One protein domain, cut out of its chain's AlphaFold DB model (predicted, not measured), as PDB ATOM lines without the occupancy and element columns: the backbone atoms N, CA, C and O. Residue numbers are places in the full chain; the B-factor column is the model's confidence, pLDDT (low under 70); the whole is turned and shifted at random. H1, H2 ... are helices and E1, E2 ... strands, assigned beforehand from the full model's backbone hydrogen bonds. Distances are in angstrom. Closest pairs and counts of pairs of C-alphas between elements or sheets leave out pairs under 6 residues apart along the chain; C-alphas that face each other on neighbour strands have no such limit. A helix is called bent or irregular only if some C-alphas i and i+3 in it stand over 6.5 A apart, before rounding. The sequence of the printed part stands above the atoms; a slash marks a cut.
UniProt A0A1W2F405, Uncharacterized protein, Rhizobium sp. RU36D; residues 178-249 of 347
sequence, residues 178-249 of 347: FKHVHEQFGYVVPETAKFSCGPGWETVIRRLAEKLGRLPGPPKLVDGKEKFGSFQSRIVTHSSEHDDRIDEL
ATOM      1  N   PHE A 178     -38.351 -12.285 -43.903       98.12
ATOM      2  CA  PHE A 178     -39.182 -11.178 -44.377       98.12
ATOM      3  C   PHE A 178     -39.487 -11.260 -45.880       98.12
ATOM      4  O   PHE A 178     -39.568 -10.238 -46.565       98.12
ATOM      5  N   LYS A 179     -39.679 -12.477 -46.407       98.00
ATOM      6  CA  LYS A 179     -39.877 -12.724 -47.843       98.00
ATOM      7  C   LYS A 179     -40.985 -11.852 -48.442       98.00
ATOM      8  O   LYS A 179     -40.766 -11.184 -49.449       98.00
ATOM      9  N   HIS A 180     -42.125 -11.748 -47.756       97.81
ATOM     10  CA  HIS A 180     -43.242 -10.897 -48.185       97.81
ATOM     11  C   HIS A 180     -42.887  -9.404 -48.239       97.81
ATOM     12  O   HIS A 180     -43.418  -8.673 -49.074       97.81
ATOM     13  N   VAL A 181     -41.993  -8.923 -47.367       98.31
ATOM     14  CA  VAL A 181     -41.532  -7.527 -47.392       98.31
ATOM     15  C   VAL A 181     -40.717  -7.270 -48.650       98.31
ATOM     16  O   VAL A 181     -40.964  -6.277 -49.330       98.31
ATOM     17  N   HIS A 182     -39.784  -8.164 -48.981       98.25
ATOM     18  CA  HIS A 182     -38.986  -8.051 -50.199       98.25
ATOM     19  C   HIS A 182     -39.856  -8.127 -51.459       98.25
ATOM     20  O   HIS A 182     -39.692  -7.312 -52.366       98.25
ATOM     21  N   GLU A 183     -40.826  -9.043 -51.497       98.06
ATOM     22  CA  GLU A 183     -41.758  -9.187 -52.621       98.06
ATOM     23  C   GLU A 183     -42.650  -7.946 -52.793       98.06
ATOM     24  O   GLU A 183     -42.776  -7.415 -53.897       98.06
ATOM     25  N   GLN A 184     -43.247  -7.441 -51.707       98.44
ATOM     26  CA  GLN A 184     -44.186  -6.316 -51.765       98.44
ATOM     27  C   GLN A 184     -43.483  -4.957 -51.933       98.44
ATOM     28  O   GLN A 184     -44.006  -4.059 -52.596       98.44
ATOM     29  N   PHE A 185     -42.314  -4.779 -51.313       98.38
ATOM     30  CA  PHE A 185     -41.622  -3.493 -51.213       98.38
ATOM     31  C   PHE A 185     -40.244  -3.492 -51.878       98.38
ATOM     32  O   PHE A 185     -39.434  -2.630 -51.553       98.38
ATOM     33  N   GLY A 186     -39.978  -4.373 -52.849       98.00
ATOM     34  CA  GLY A 186     -38.680  -4.476 -53.540       98.00
ATOM     35  C   GLY A 186     -38.138  -3.161 -54.128       98.00
ATOM     36  O   GLY A 186     -36.931  -2.961 -54.263       98.00
ATOM     37  N   TYR A 187     -39.025  -2.207 -54.429       97.81
ATOM     38  CA  TYR A 187     -38.666  -0.868 -54.905       97.81
ATOM     39  C   TYR A 187     -38.102   0.062 -53.810       97.81
ATOM     40  O   TYR A 187     -37.482   1.069 -54.149       97.81
ATOM     41  N   VAL A 188     -38.264  -0.253 -52.523       98.25
ATOM     42  CA  VAL A 188     -37.682   0.462 -51.361       98.25
ATOM     43  C   VAL A 188     -36.720  -0.438 -50.583       98.25
ATOM     44  O   VAL A 188     -35.695   0.032 -50.096       98.25
ATOM     45  N   VAL A 189     -37.032  -1.725 -50.484       98.50
ATOM     46  CA  VAL A 189     -36.280  -2.747 -49.757       98.50
ATOM     47  C   VAL A 189     -35.586  -3.640 -50.791       98.50
ATOM     48  O   VAL A 189     -36.206  -4.579 -51.287       98.50
ATOM     49  N   PRO A 190     -34.336  -3.344 -51.194       97.94
ATOM     50  CA  PRO A 190     -33.642  -4.161 -52.183       97.94
ATOM     51  C   PRO A 190     -33.489  -5.608 -51.696       97.94
ATOM     52  O   PRO A 190     -33.451  -5.871 -50.497       97.94
ATOM     53  N   GLU A 191     -33.333  -6.551 -52.625       97.62
ATOM     54  CA  GLU A 191     -33.093  -7.974 -52.320       97.62
ATOM     55  C   GLU A 191     -31.847  -8.191 -51.441       97.62
ATOM     56  O   GLU A 191     -31.768  -9.137 -50.667       97.62
ATOM     57  N   THR A 192     -30.879  -7.275 -51.512       97.69
ATOM     58  CA  THR A 192     -29.662  -7.302 -50.691       97.69
ATOM     59  C   THR A 192     -29.853  -6.772 -49.271       97.69
ATOM     60  O   THR A 192     -28.897  -6.825 -48.489       97.69
ATOM     61  N   ALA A 193     -31.033  -6.236 -48.930       98.25
ATOM     62  CA  ALA A 193     -31.298  -5.748 -47.586       98.25
ATOM     63  C   ALA A 193     -31.258  -6.903 -46.581       98.25
ATOM     64  O   ALA A 193     -31.753  -7.994 -46.850       98.25
ATOM     65  N   LYS A 194     -30.642  -6.666 -45.422       97.62
ATOM     66  CA  LYS A 194     -30.509  -7.676 -44.367       97.62
ATOM     67  C   LYS A 194     -31.306  -7.249 -43.150       97.62
ATOM     68  O   LYS A 194     -31.187  -6.113 -42.706       97.62
ATOM     69  N   PHE A 195     -32.089  -8.173 -42.605       98.19
ATOM     70  CA  PHE A 195     -32.813  -7.959 -41.362       98.19
ATOM     71  C   PHE A 195     -32.310  -8.935 -40.302       98.19
ATOM     72  O   PHE A 195     -32.302 -10.146 -40.503       98.19
ATOM     73  N   SER A 196     -31.825  -8.403 -39.184       97.38
ATOM     74  CA  SER A 196     -31.361  -9.149 -38.008       97.38
ATOM     75  C   SER A 196     -32.234  -8.791 -36.807       97.38
ATOM     76  O   SER A 196     -31.771  -8.212 -35.826       97.38
ATOM     77  N   CYS A 197     -33.527  -9.060 -36.951       98.06
ATOM     78  CA  CYS A 197     -34.566  -8.894 -35.940       98.06
ATOM     79  C   CYS A 197     -35.625  -9.989 -36.121       98.06
ATOM     80  O   CYS A 197     -35.720 -10.590 -37.194       98.06
ATOM     81  N   GLY A 198     -36.421 -10.241 -35.087       97.50
ATOM     82  CA  GLY A 198     -37.490 -11.236 -35.133       97.50
ATOM     83  C   GLY A 198     -38.660 -10.865 -36.066       97.50
ATOM     84  O   GLY A 198     -38.873  -9.693 -36.407       97.50
ATOM     85  N   PRO A 199     -39.448 -11.871 -36.489       98.12
ATOM     86  CA  PRO A 199     -40.461 -11.727 -37.537       98.12
ATOM     87  C   PRO A 199     -41.702 -10.930 -37.111       98.12
ATOM     88  O   PRO A 199     -42.479 -10.474 -37.949       98.12
ATOM     89  N   GLY A 200     -41.919 -10.730 -35.812       98.38
ATOM     90  CA  GLY A 200     -43.013  -9.927 -35.271       98.38
ATOM     91  C   GLY A 200     -42.960  -8.455 -35.685       98.38
ATOM     92  O   GLY A 200     -43.993  -7.785 -35.750       98.38
ATOM     93  N   TRP A 201     -41.779  -7.956 -36.056       98.75
ATOM     94  CA  TRP A 201     -41.600  -6.598 -36.566       98.75
ATOM     95  C   TRP A 201     -41.833  -6.442 -38.073       98.75
ATOM     96  O   TRP A 201     -41.646  -5.343 -38.595       98.75
ATOM     97  N   GLU A 202     -42.328  -7.462 -38.782       98.50
ATOM     98  CA  GLU A 202     -42.683  -7.329 -40.205       98.50
ATOM     99  C   GLU A 202     -43.606  -6.120 -40.445       98.50
ATOM    100  O   GLU A 202     -43.381  -5.314 -41.347       98.50
ATOM    101  N   THR A 203     -44.612  -5.922 -39.587       98.31
ATOM    102  CA  THR A 203     -45.547  -4.790 -39.708       98.31
ATOM    103  C   THR A 203     -44.874  -3.426 -39.520       98.31
ATOM    104  O   THR A 203     -45.262  -2.456 -40.176       98.31
ATOM    105  N   VAL A 204     -43.846  -3.348 -38.671       98.69
ATOM    106  CA  VAL A 204     -43.029  -2.146 -38.455       98.69
ATOM    107  C   VAL A 204     -42.250  -1.818 -39.728       98.69
ATOM    108  O   VAL A 204     -42.313  -0.690 -40.219       98.69
ATOM    109  N   ILE A 205     -41.591  -2.826 -40.307       98.69
ATOM    110  CA  ILE A 205     -40.786  -2.690 -41.526       98.69
ATOM    111  C   ILE A 205     -41.665  -2.285 -42.714       98.69
ATOM    112  O   ILE A 205     -41.326  -1.347 -43.434       98.69
ATOM    113  N   ARG A 206     -42.827  -2.924 -42.892       98.69
ATOM    114  CA  ARG A 206     -43.772  -2.607 -43.979       98.69
ATOM    115  C   ARG A 206     -44.272  -1.167 -43.904       98.69
ATOM    116  O   ARG A 206     -44.306  -0.484 -44.922       98.69
ATOM    117  N   ARG A 207     -44.604  -0.675 -42.703       98.62
ATOM    118  CA  ARG A 207     -45.021   0.724 -42.502       98.62
ATOM    119  C   ARG A 207     -43.904   1.710 -42.833       98.62
ATOM    120  O   ARG A 207     -44.176   2.731 -43.460       98.62
ATOM    121  N   LEU A 208     -42.665   1.418 -42.430       98.69
ATOM    122  CA  LEU A 208     -41.515   2.242 -42.802       98.69
ATOM    123  C   LEU A 208     -41.324   2.246 -44.325       98.69
ATOM    124  O   LEU A 208     -41.233   3.317 -44.921       98.69
ATOM    125  N   ALA A 209     -41.332   1.071 -44.960       98.62
ATOM    126  CA  ALA A 209     -41.158   0.937 -46.404       98.62
ATOM    127  C   ALA A 209     -42.243   1.683 -47.198       98.62
ATOM    128  O   ALA A 209     -41.931   2.396 -48.149       98.62
ATOM    129  N   GLU A 210     -43.506   1.593 -46.773       98.56
ATOM    130  CA  GLU A 210     -44.614   2.333 -47.378       98.56
ATOM    131  C   GLU A 210     -44.419   3.852 -47.272       98.56
ATOM    132  O   GLU A 210     -44.606   4.570 -48.256       98.56
ATOM    133  N   LYS A 211     -44.020   4.360 -46.097       98.38
ATOM    134  CA  LYS A 211     -43.769   5.796 -45.904       98.38
ATOM    135  C   LYS A 211     -42.579   6.285 -46.737       98.38
ATOM    136  O   LYS A 211     -42.686   7.337 -47.360       98.38
ATOM    137  N   LEU A 212     -41.493   5.512 -46.808       98.00
ATOM    138  CA  LEU A 212     -40.335   5.817 -47.661       98.00
ATOM    139  C   LEU A 212     -40.704   5.826 -49.148       98.00
ATOM    140  O   LEU A 212     -40.256   6.703 -49.884       98.00
ATOM    141  N   GLY A 213     -41.572   4.909 -49.581       97.69
ATOM    142  CA  GLY A 213     -42.059   4.827 -50.959       97.69
ATOM    143  C   GLY A 213     -42.841   6.056 -51.436       97.69
ATOM    144  O   GLY A 213     -42.961   6.269 -52.639       97.69
ATOM    145  N   ARG A 214     -43.353   6.880 -50.512       97.50
ATOM    146  CA  ARG A 214     -44.079   8.126 -50.816       97.50
ATOM    147  C   ARG A 214     -43.162   9.346 -50.955       97.50
ATOM    148  O   ARG A 214     -43.638  10.407 -51.357       97.50
ATOM    149  N   LEU A 215     -41.881   9.229 -50.604       95.88
ATOM    150  CA  LEU A 215     -40.908  10.311 -50.750       95.88
ATOM    151  C   LEU A 215     -40.413  10.405 -52.208       95.88
ATOM    152  O   LEU A 215     -40.313   9.383 -52.891       95.88
ATOM    153  N   PRO A 216     -40.091  11.613 -52.710       93.00
ATOM    154  CA  PRO A 216     -39.525  11.773 -54.047       93.00
ATOM    155  C   PRO A 216     -38.145  11.110 -54.122       93.00
ATOM    156  O   PRO A 216     -37.294  11.359 -53.273       93.00
ATOM    157  N   GLY A 217     -37.919  10.275 -55.142       93.62
ATOM    158  CA  GLY A 217     -36.686   9.486 -55.242       93.62
ATOM    159  C   GLY A 217     -36.526   8.558 -54.031       93.62
ATOM    160  O   GLY A 217     -35.619   8.781 -53.228       93.62
ATOM    161  N   PRO A 218     -37.415   7.556 -53.873       94.88
ATOM    162  CA  PRO A 218     -37.627   6.856 -52.612       94.88
ATOM    163  C   PRO A 218     -36.312   6.297 -52.048       94.88
ATOM    164  O   PRO A 218     -35.652   5.494 -52.726       94.88
ATOM    165  N   PRO A 219     -35.928   6.699 -50.820       97.44
ATOM    166  CA  PRO A 219     -34.754   6.162 -50.149       97.44
ATOM    167  C   PRO A 219     -34.843   4.643 -49.998       97.44
ATOM    168  O   PRO A 219     -35.933   4.071 -49.925       97.44
ATOM    169  N   LYS A 220     -33.690   3.979 -49.926       98.25
ATOM    170  CA  LYS A 220     -33.601   2.522 -49.810       98.25
ATOM    171  C   LYS A 220     -33.401   2.102 -48.363       98.25
ATOM    172  O   LYS A 220     -32.447   2.545 -47.729       98.25
ATOM    173  N   LEU A 221     -34.253   1.215 -47.859       98.50
ATOM    174  CA  LEU A 221     -34.062   0.542 -46.573       98.50
ATOM    175  C   LEU A 221     -33.147  -0.667 -46.791       98.50
ATOM    176  O   LEU A 221     -33.592  -1.691 -47.294       98.50
ATOM    177  N   VAL A 222     -31.861  -0.530 -46.462       98.44
ATOM    178  CA  VAL A 222     -30.821  -1.513 -46.830       98.44
ATOM    179  C   VAL A 222     -30.407  -2.441 -45.688       98.44
ATOM    180  O   VAL A 222     -29.719  -3.429 -45.921       98.44
ATOM    181  N   ASP A 223     -30.761  -2.109 -44.452       98.44
ATOM    182  CA  ASP A 223     -30.427  -2.905 -43.268       98.44
ATOM    183  C   ASP A 223     -31.435  -2.596 -42.157       98.44
ATOM    184  O   ASP A 223     -31.959  -1.477 -42.069       98.44
ATOM    185  N   GLY A 224     -31.683  -3.565 -41.291       98.31
ATOM    186  CA  GLY A 224     -32.512  -3.407 -40.109       98.31
ATOM    187  C   GLY A 224     -32.122  -4.422 -39.050       98.31
ATOM    188  O   GLY A 224     -31.998  -5.606 -39.334       98.31
ATOM    189  N   LYS A 225     -31.918  -3.988 -37.812       98.19
ATOM    190  CA  LYS A 225     -31.524  -4.900 -36.733       98.19
ATOM    191  C   LYS A 225     -32.170  -4.537 -35.418       98.19
ATOM    192  O   LYS A 225     -32.507  -3.374 -35.188       98.19
ATOM    193  N   GLU A 226     -32.299  -5.527 -34.552       98.06
ATOM    194  CA  GLU A 226     -32.577  -5.293 -33.145       98.06
ATOM    195  C   GLU A 226     -31.357  -4.630 -32.488       98.06
ATOM    196  O   GLU A 226     -30.199  -4.997 -32.727       98.06
ATOM    197  N   LYS A 227     -31.616  -3.572 -31.719       97.50
ATOM    198  CA  LYS A 227     -30.654  -3.001 -30.786       97.50
ATOM    199  C   LYS A 227     -31.380  -2.365 -29.602       97.50
ATOM    200  O   LYS A 227     -32.200  -1.458 -29.786       97.50
ATOM    201  N   PHE A 228     -30.998  -2.778 -28.394       96.19
ATOM    202  CA  PHE A 228     -31.561  -2.299 -27.125       96.19
ATOM    203  C   PHE A 228     -33.091  -2.455 -27.044       96.19
ATOM    204  O   PHE A 228     -33.802  -1.569 -26.578       96.19
ATOM    205  N   GLY A 229     -33.597  -3.571 -27.559       97.38
ATOM    206  CA  GLY A 229     -35.006  -3.920 -27.649       97.38
ATOM    207  C   GLY A 229     -35.786  -3.155 -28.711       97.38
ATOM    208  O   GLY A 229     -37.009  -3.243 -28.729       97.38
ATOM    209  N   SER A 230     -35.125  -2.415 -29.602       98.31
ATOM    210  CA  SER A 230     -35.782  -1.602 -30.631       98.31
ATOM    211  C   SER A 230     -35.256  -1.889 -32.034       98.31
ATOM    212  O   SER A 230     -34.107  -2.292 -32.213       98.31
ATOM    213  N   PHE A 231     -36.082  -1.641 -33.047       98.50
ATOM    214  CA  PHE A 231     -35.688  -1.743 -34.446       98.50
ATOM    215  C   PHE A 231     -34.860  -0.526 -34.866       98.50
ATOM    216  O   PHE A 231     -35.315   0.618 -34.781       98.50
ATOM    217  N   GLN A 232     -33.649  -0.780 -35.357       98.12
ATOM    218  CA  GLN A 232     -32.745   0.221 -35.913       98.12
ATOM    219  C   GLN A 232     -32.584  -0.019 -37.412       98.12
ATOM    220  O   GLN A 232     -32.004  -1.023 -37.825       98.12
ATOM    221  N   SER A 233     -33.068   0.917 -38.224       98.12
ATOM    222  CA  SER A 233     -32.984   0.864 -39.685       98.12
ATOM    223  C   SER A 233     -31.793   1.647 -40.232       98.12
ATOM    224  O   SER A 233     -31.508   2.749 -39.761       98.12
ATOM    225  N   ARG A 234     -31.174   1.148 -41.304       97.94
ATOM    226  CA  ARG A 234     -30.247   1.914 -42.148       97.94
ATOM    227  C   ARG A 234     -30.919   2.266 -43.467       97.94
ATOM    228  O   ARG A 234     -31.315   1.381 -44.227       97.94
ATOM    229  N   ILE A 235     -30.985   3.559 -43.757       98.12
ATOM    230  CA  ILE A 235     -31.602   4.092 -44.969       98.12
ATOM    231  C   ILE A 235     -30.524   4.777 -45.812       98.12
ATOM    232  O   ILE A 235     -29.668   5.479 -45.277       98.12
ATOM    233  N   VAL A 236     -30.542   4.539 -47.122       96.94
ATOM    234  CA  VAL A 236     -29.638   5.154 -48.099       96.94
ATOM    235  C   VAL A 236     -30.445   6.045 -49.031       96.94
ATOM    236  O   VAL A 236     -31.413   5.601 -49.647       96.94
ATOM    237  N   THR A 237     -30.035   7.303 -49.144       95.69
ATOM    238  CA  THR A 237     -30.637   8.306 -50.024       95.69
ATOM    239  C   THR A 237     -29.842   8.448 -51.317       95.69
ATOM    240  O   THR A 237     -28.646   8.167 -51.373       95.69
ATOM    241  N   HIS A 238     -30.508   8.911 -52.376       90.00
ATOM    242  CA  HIS A 238     -29.843   9.290 -53.627       90.00
ATOM    243  C   HIS A 238     -29.176  10.675 -53.552       90.00
ATOM    244  O   HIS A 238     -28.274  10.960 -54.335       90.00
ATOM    245  N   SER A 239     -29.616  11.522 -52.616       90.19
ATOM    246  CA  SER A 239     -29.025  12.832 -52.330       90.19
ATOM    247  C   SER A 239     -28.053  12.743 -51.155       90.19
ATOM    248  O   SER A 239     -28.279  11.969 -50.223       90.19
ATOM    249  N   SER A 240     -26.996  13.555 -51.186       86.19
ATOM    250  CA  SER A 240     -26.104  13.781 -50.044       86.19
ATOM    251  C   SER A 240     -26.673  14.772 -49.025       86.19
ATOM    252  O   SER A 240     -26.105  14.919 -47.946       86.19
ATOM    253  N   GLU A 241     -27.746  15.487 -49.370       87.50
ATOM    254  CA  GLU A 241     -28.417  16.401 -48.450       87.50
ATOM    255  C   GLU A 241     -29.153  15.618 -47.361       87.50
ATOM    256  O   GLU A 241     -29.778  14.586 -47.621       87.50
ATOM    257  N   HIS A 242     -29.060  16.117 -46.132       88.00
ATOM    258  CA  HIS A 242     -29.787  15.568 -44.999       88.00
ATOM    259  C   HIS A 242     -31.285  15.858 -45.146       88.00
ATOM    260  O   HIS A 242     -31.668  16.987 -45.453       88.00
ATOM    261  N   ASP A 243     -32.122  14.849 -44.914       91.88
ATOM    262  CA  ASP A 243     -33.579  14.980 -44.946       91.88
ATOM    263  C   ASP A 243     -34.153  14.660 -43.560       91.88
ATOM    264  O   ASP A 243     -34.297  13.491 -43.191       91.88
ATOM    265  N   ASP A 244     -34.523  15.705 -42.812       95.50
ATOM    266  CA  ASP A 244     -35.118  15.615 -41.469       95.50
ATOM    267  C   ASP A 244     -36.358  14.700 -41.425       95.50
ATOM    268  O   ASP A 244     -36.700  14.135 -40.382       95.50
ATOM    269  N   ARG A 245     -37.054  14.523 -42.559       96.44
ATOM    270  CA  ARG A 245     -38.221  13.634 -42.643       96.44
ATOM    271  C   ARG A 245     -37.813  12.179 -42.476       96.44
ATOM    272  O   ARG A 245     -38.555  11.419 -41.863       96.44
ATOM    273  N   ILE A 246     -36.655  11.782 -43.003       96.75
ATOM    274  CA  ILE A 246     -36.138  10.418 -42.845       96.75
ATOM    275  C   ILE A 246     -35.816  10.163 -41.374       96.75
ATOM    276  O   ILE A 246     -36.202   9.121 -40.844       96.75
ATOM    277  N   ASP A 247     -35.200  11.126 -40.695       95.69
ATOM    278  CA  ASP A 247     -34.903  11.034 -39.266       95.69
ATOM    279  C   ASP A 247     -36.171  10.893 -38.416       95.69
ATOM    280  O   ASP A 247     -36.206  10.089 -37.478       95.69
ATOM    281  N   GLU A 248     -37.243  11.616 -38.760       97.38
ATOM    282  CA  GLU A 248     -38.547  11.432 -38.119       97.38
ATOM    283  C   GLU A 248     -39.095  10.023 -38.356       97.38
ATOM    284  O   GLU A 248     -39.468   9.344 -37.400       97.38
ATOM    285  N   LEU A 249     -39.068   9.527 -39.597       98.19
ATOM    286  CA  LEU A 249     -39.531   8.173 -39.915       98.19
ATOM    287  C   LEU A 249     -38.750   7.098 -39.153       98.19
ATOM    288  O   LEU A 249     -39.353   6.152 -38.638       98.19
TER     289      LEU A 249
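AT A GLANCE: This is residues 178 to 249 of the 347 residues of an uncharacterized protein of Rhizobium sp. RU36D (UniProt A0A1W2F405). A small three-stranded sheet has the long helix H2 packed over one face, and no named helix covers its other face. A hairpin of two long strands, E2 and E3, makes most of the sheet, with the short strand E1 along the edge of E2; the short helix H1 lies side by side with H2, and the short helix H3 comes near H2 on another side, beyond E3. The printed part has 72 residues, with three named helices and three named strands in the order H1, E1, H2, E2, E3, H3. The sheet is mixed, in the order E1, E2, E3, and the class is mixed, helices and strands. The whole is compact, with a radius of gyration of the C-alphas of 11.6 A and spans of 32 by 28 by 19 A.

IN THESE COORDINATES: H1 is residues 179 to 185, 10.0 A from first to last C-alpha, and C-alpha 179 stands at (-39.877, -12.724, -47.843). E1 is residues 194 to 196, a strand of 6.6 A. H2, residues 199 to 213, is the longest helix at 21.4 A; it runs from C-alpha 199 at (-40.461, -11.727, -37.537) to C-alpha 213 at (-42.059, 4.827, -50.959). H2 is irregular, with C-alphas 200 and 203 standing 7.2 A apart. E2 is residues 220 to 227, 20.0 A long, and E3 is residues 230 to 236, 19.7 A long. H3 is residues 244 to 249, 8.8 A long, and ends at C-alpha 249, (-39.531, 8.173, -39.915).

HOW THE PARTS SIT: In the sheet E2 is the inner strand, and E1 and E3 are edge strands. E1 and E2 are parallel, with 13 degrees between their directions; N 196 and O 224 are within hydrogen-bond range at 2.8 A, as are N 224 and O 194 at 3.0 A. E2 and E3 form a hairpin and are antiparallel, at 156 degrees; N 220 and O 236 are 2.8 A apart, and N 227 and O 230 are also 2.8 A apart, both within hydrogen-bond range. The C-alphas of Gly 224 and Ser 233 face each other at 4.3 A. H2 is on the sheet, at a height over the sheet of 9.3 A, and lies over E2 and E3, giving two layers, a helix on one face of a sheet. On the local plane its line stands at 32 degrees to E2, only just slantwise to the strands. The closest C-alphas of H2 and E2 are those of Ala 209 and Leu 221, 7.1 A apart. E1, H2 and E2 make a strand-helix-strand unit, two parallel neighbour strands with a helix between them in the chain, and its crossover is left-handed. H1 touches H2 at a shallow tilt of 16 degrees, the same way; the closest C-alphas are those of Val 181 and Arg 206, at 6.4 A. H1 is not on the sheet. H3 only just touches H2, with 3 pairs of C-alphas within 8 A, and H2 touches H3 with residues 208 to 212 alone. The closest are the C-alphas of Leu 208 and Leu 249, at 6.9 A, and the two helices stand at a shallow tilt of 31 degrees, opposite ways. H3 is only just not on the sheet, with 4 pairs of C-alphas within 10 A. H1 and H3 are apart. In H1 and H3 every O i to N i+4 pair is within hydrogen-bond range; in H2, 9 of 11 are.

THE WHOLE: The two C-alphas farthest apart are those of Gly 200 and Glu 241, at 32.9 A. The printed part has no cut and no long link; the links from E1 to H2 and from E2 to E3 are tight. The mean pLDDT of the printed part is 97.0, and no printed residue is under 70.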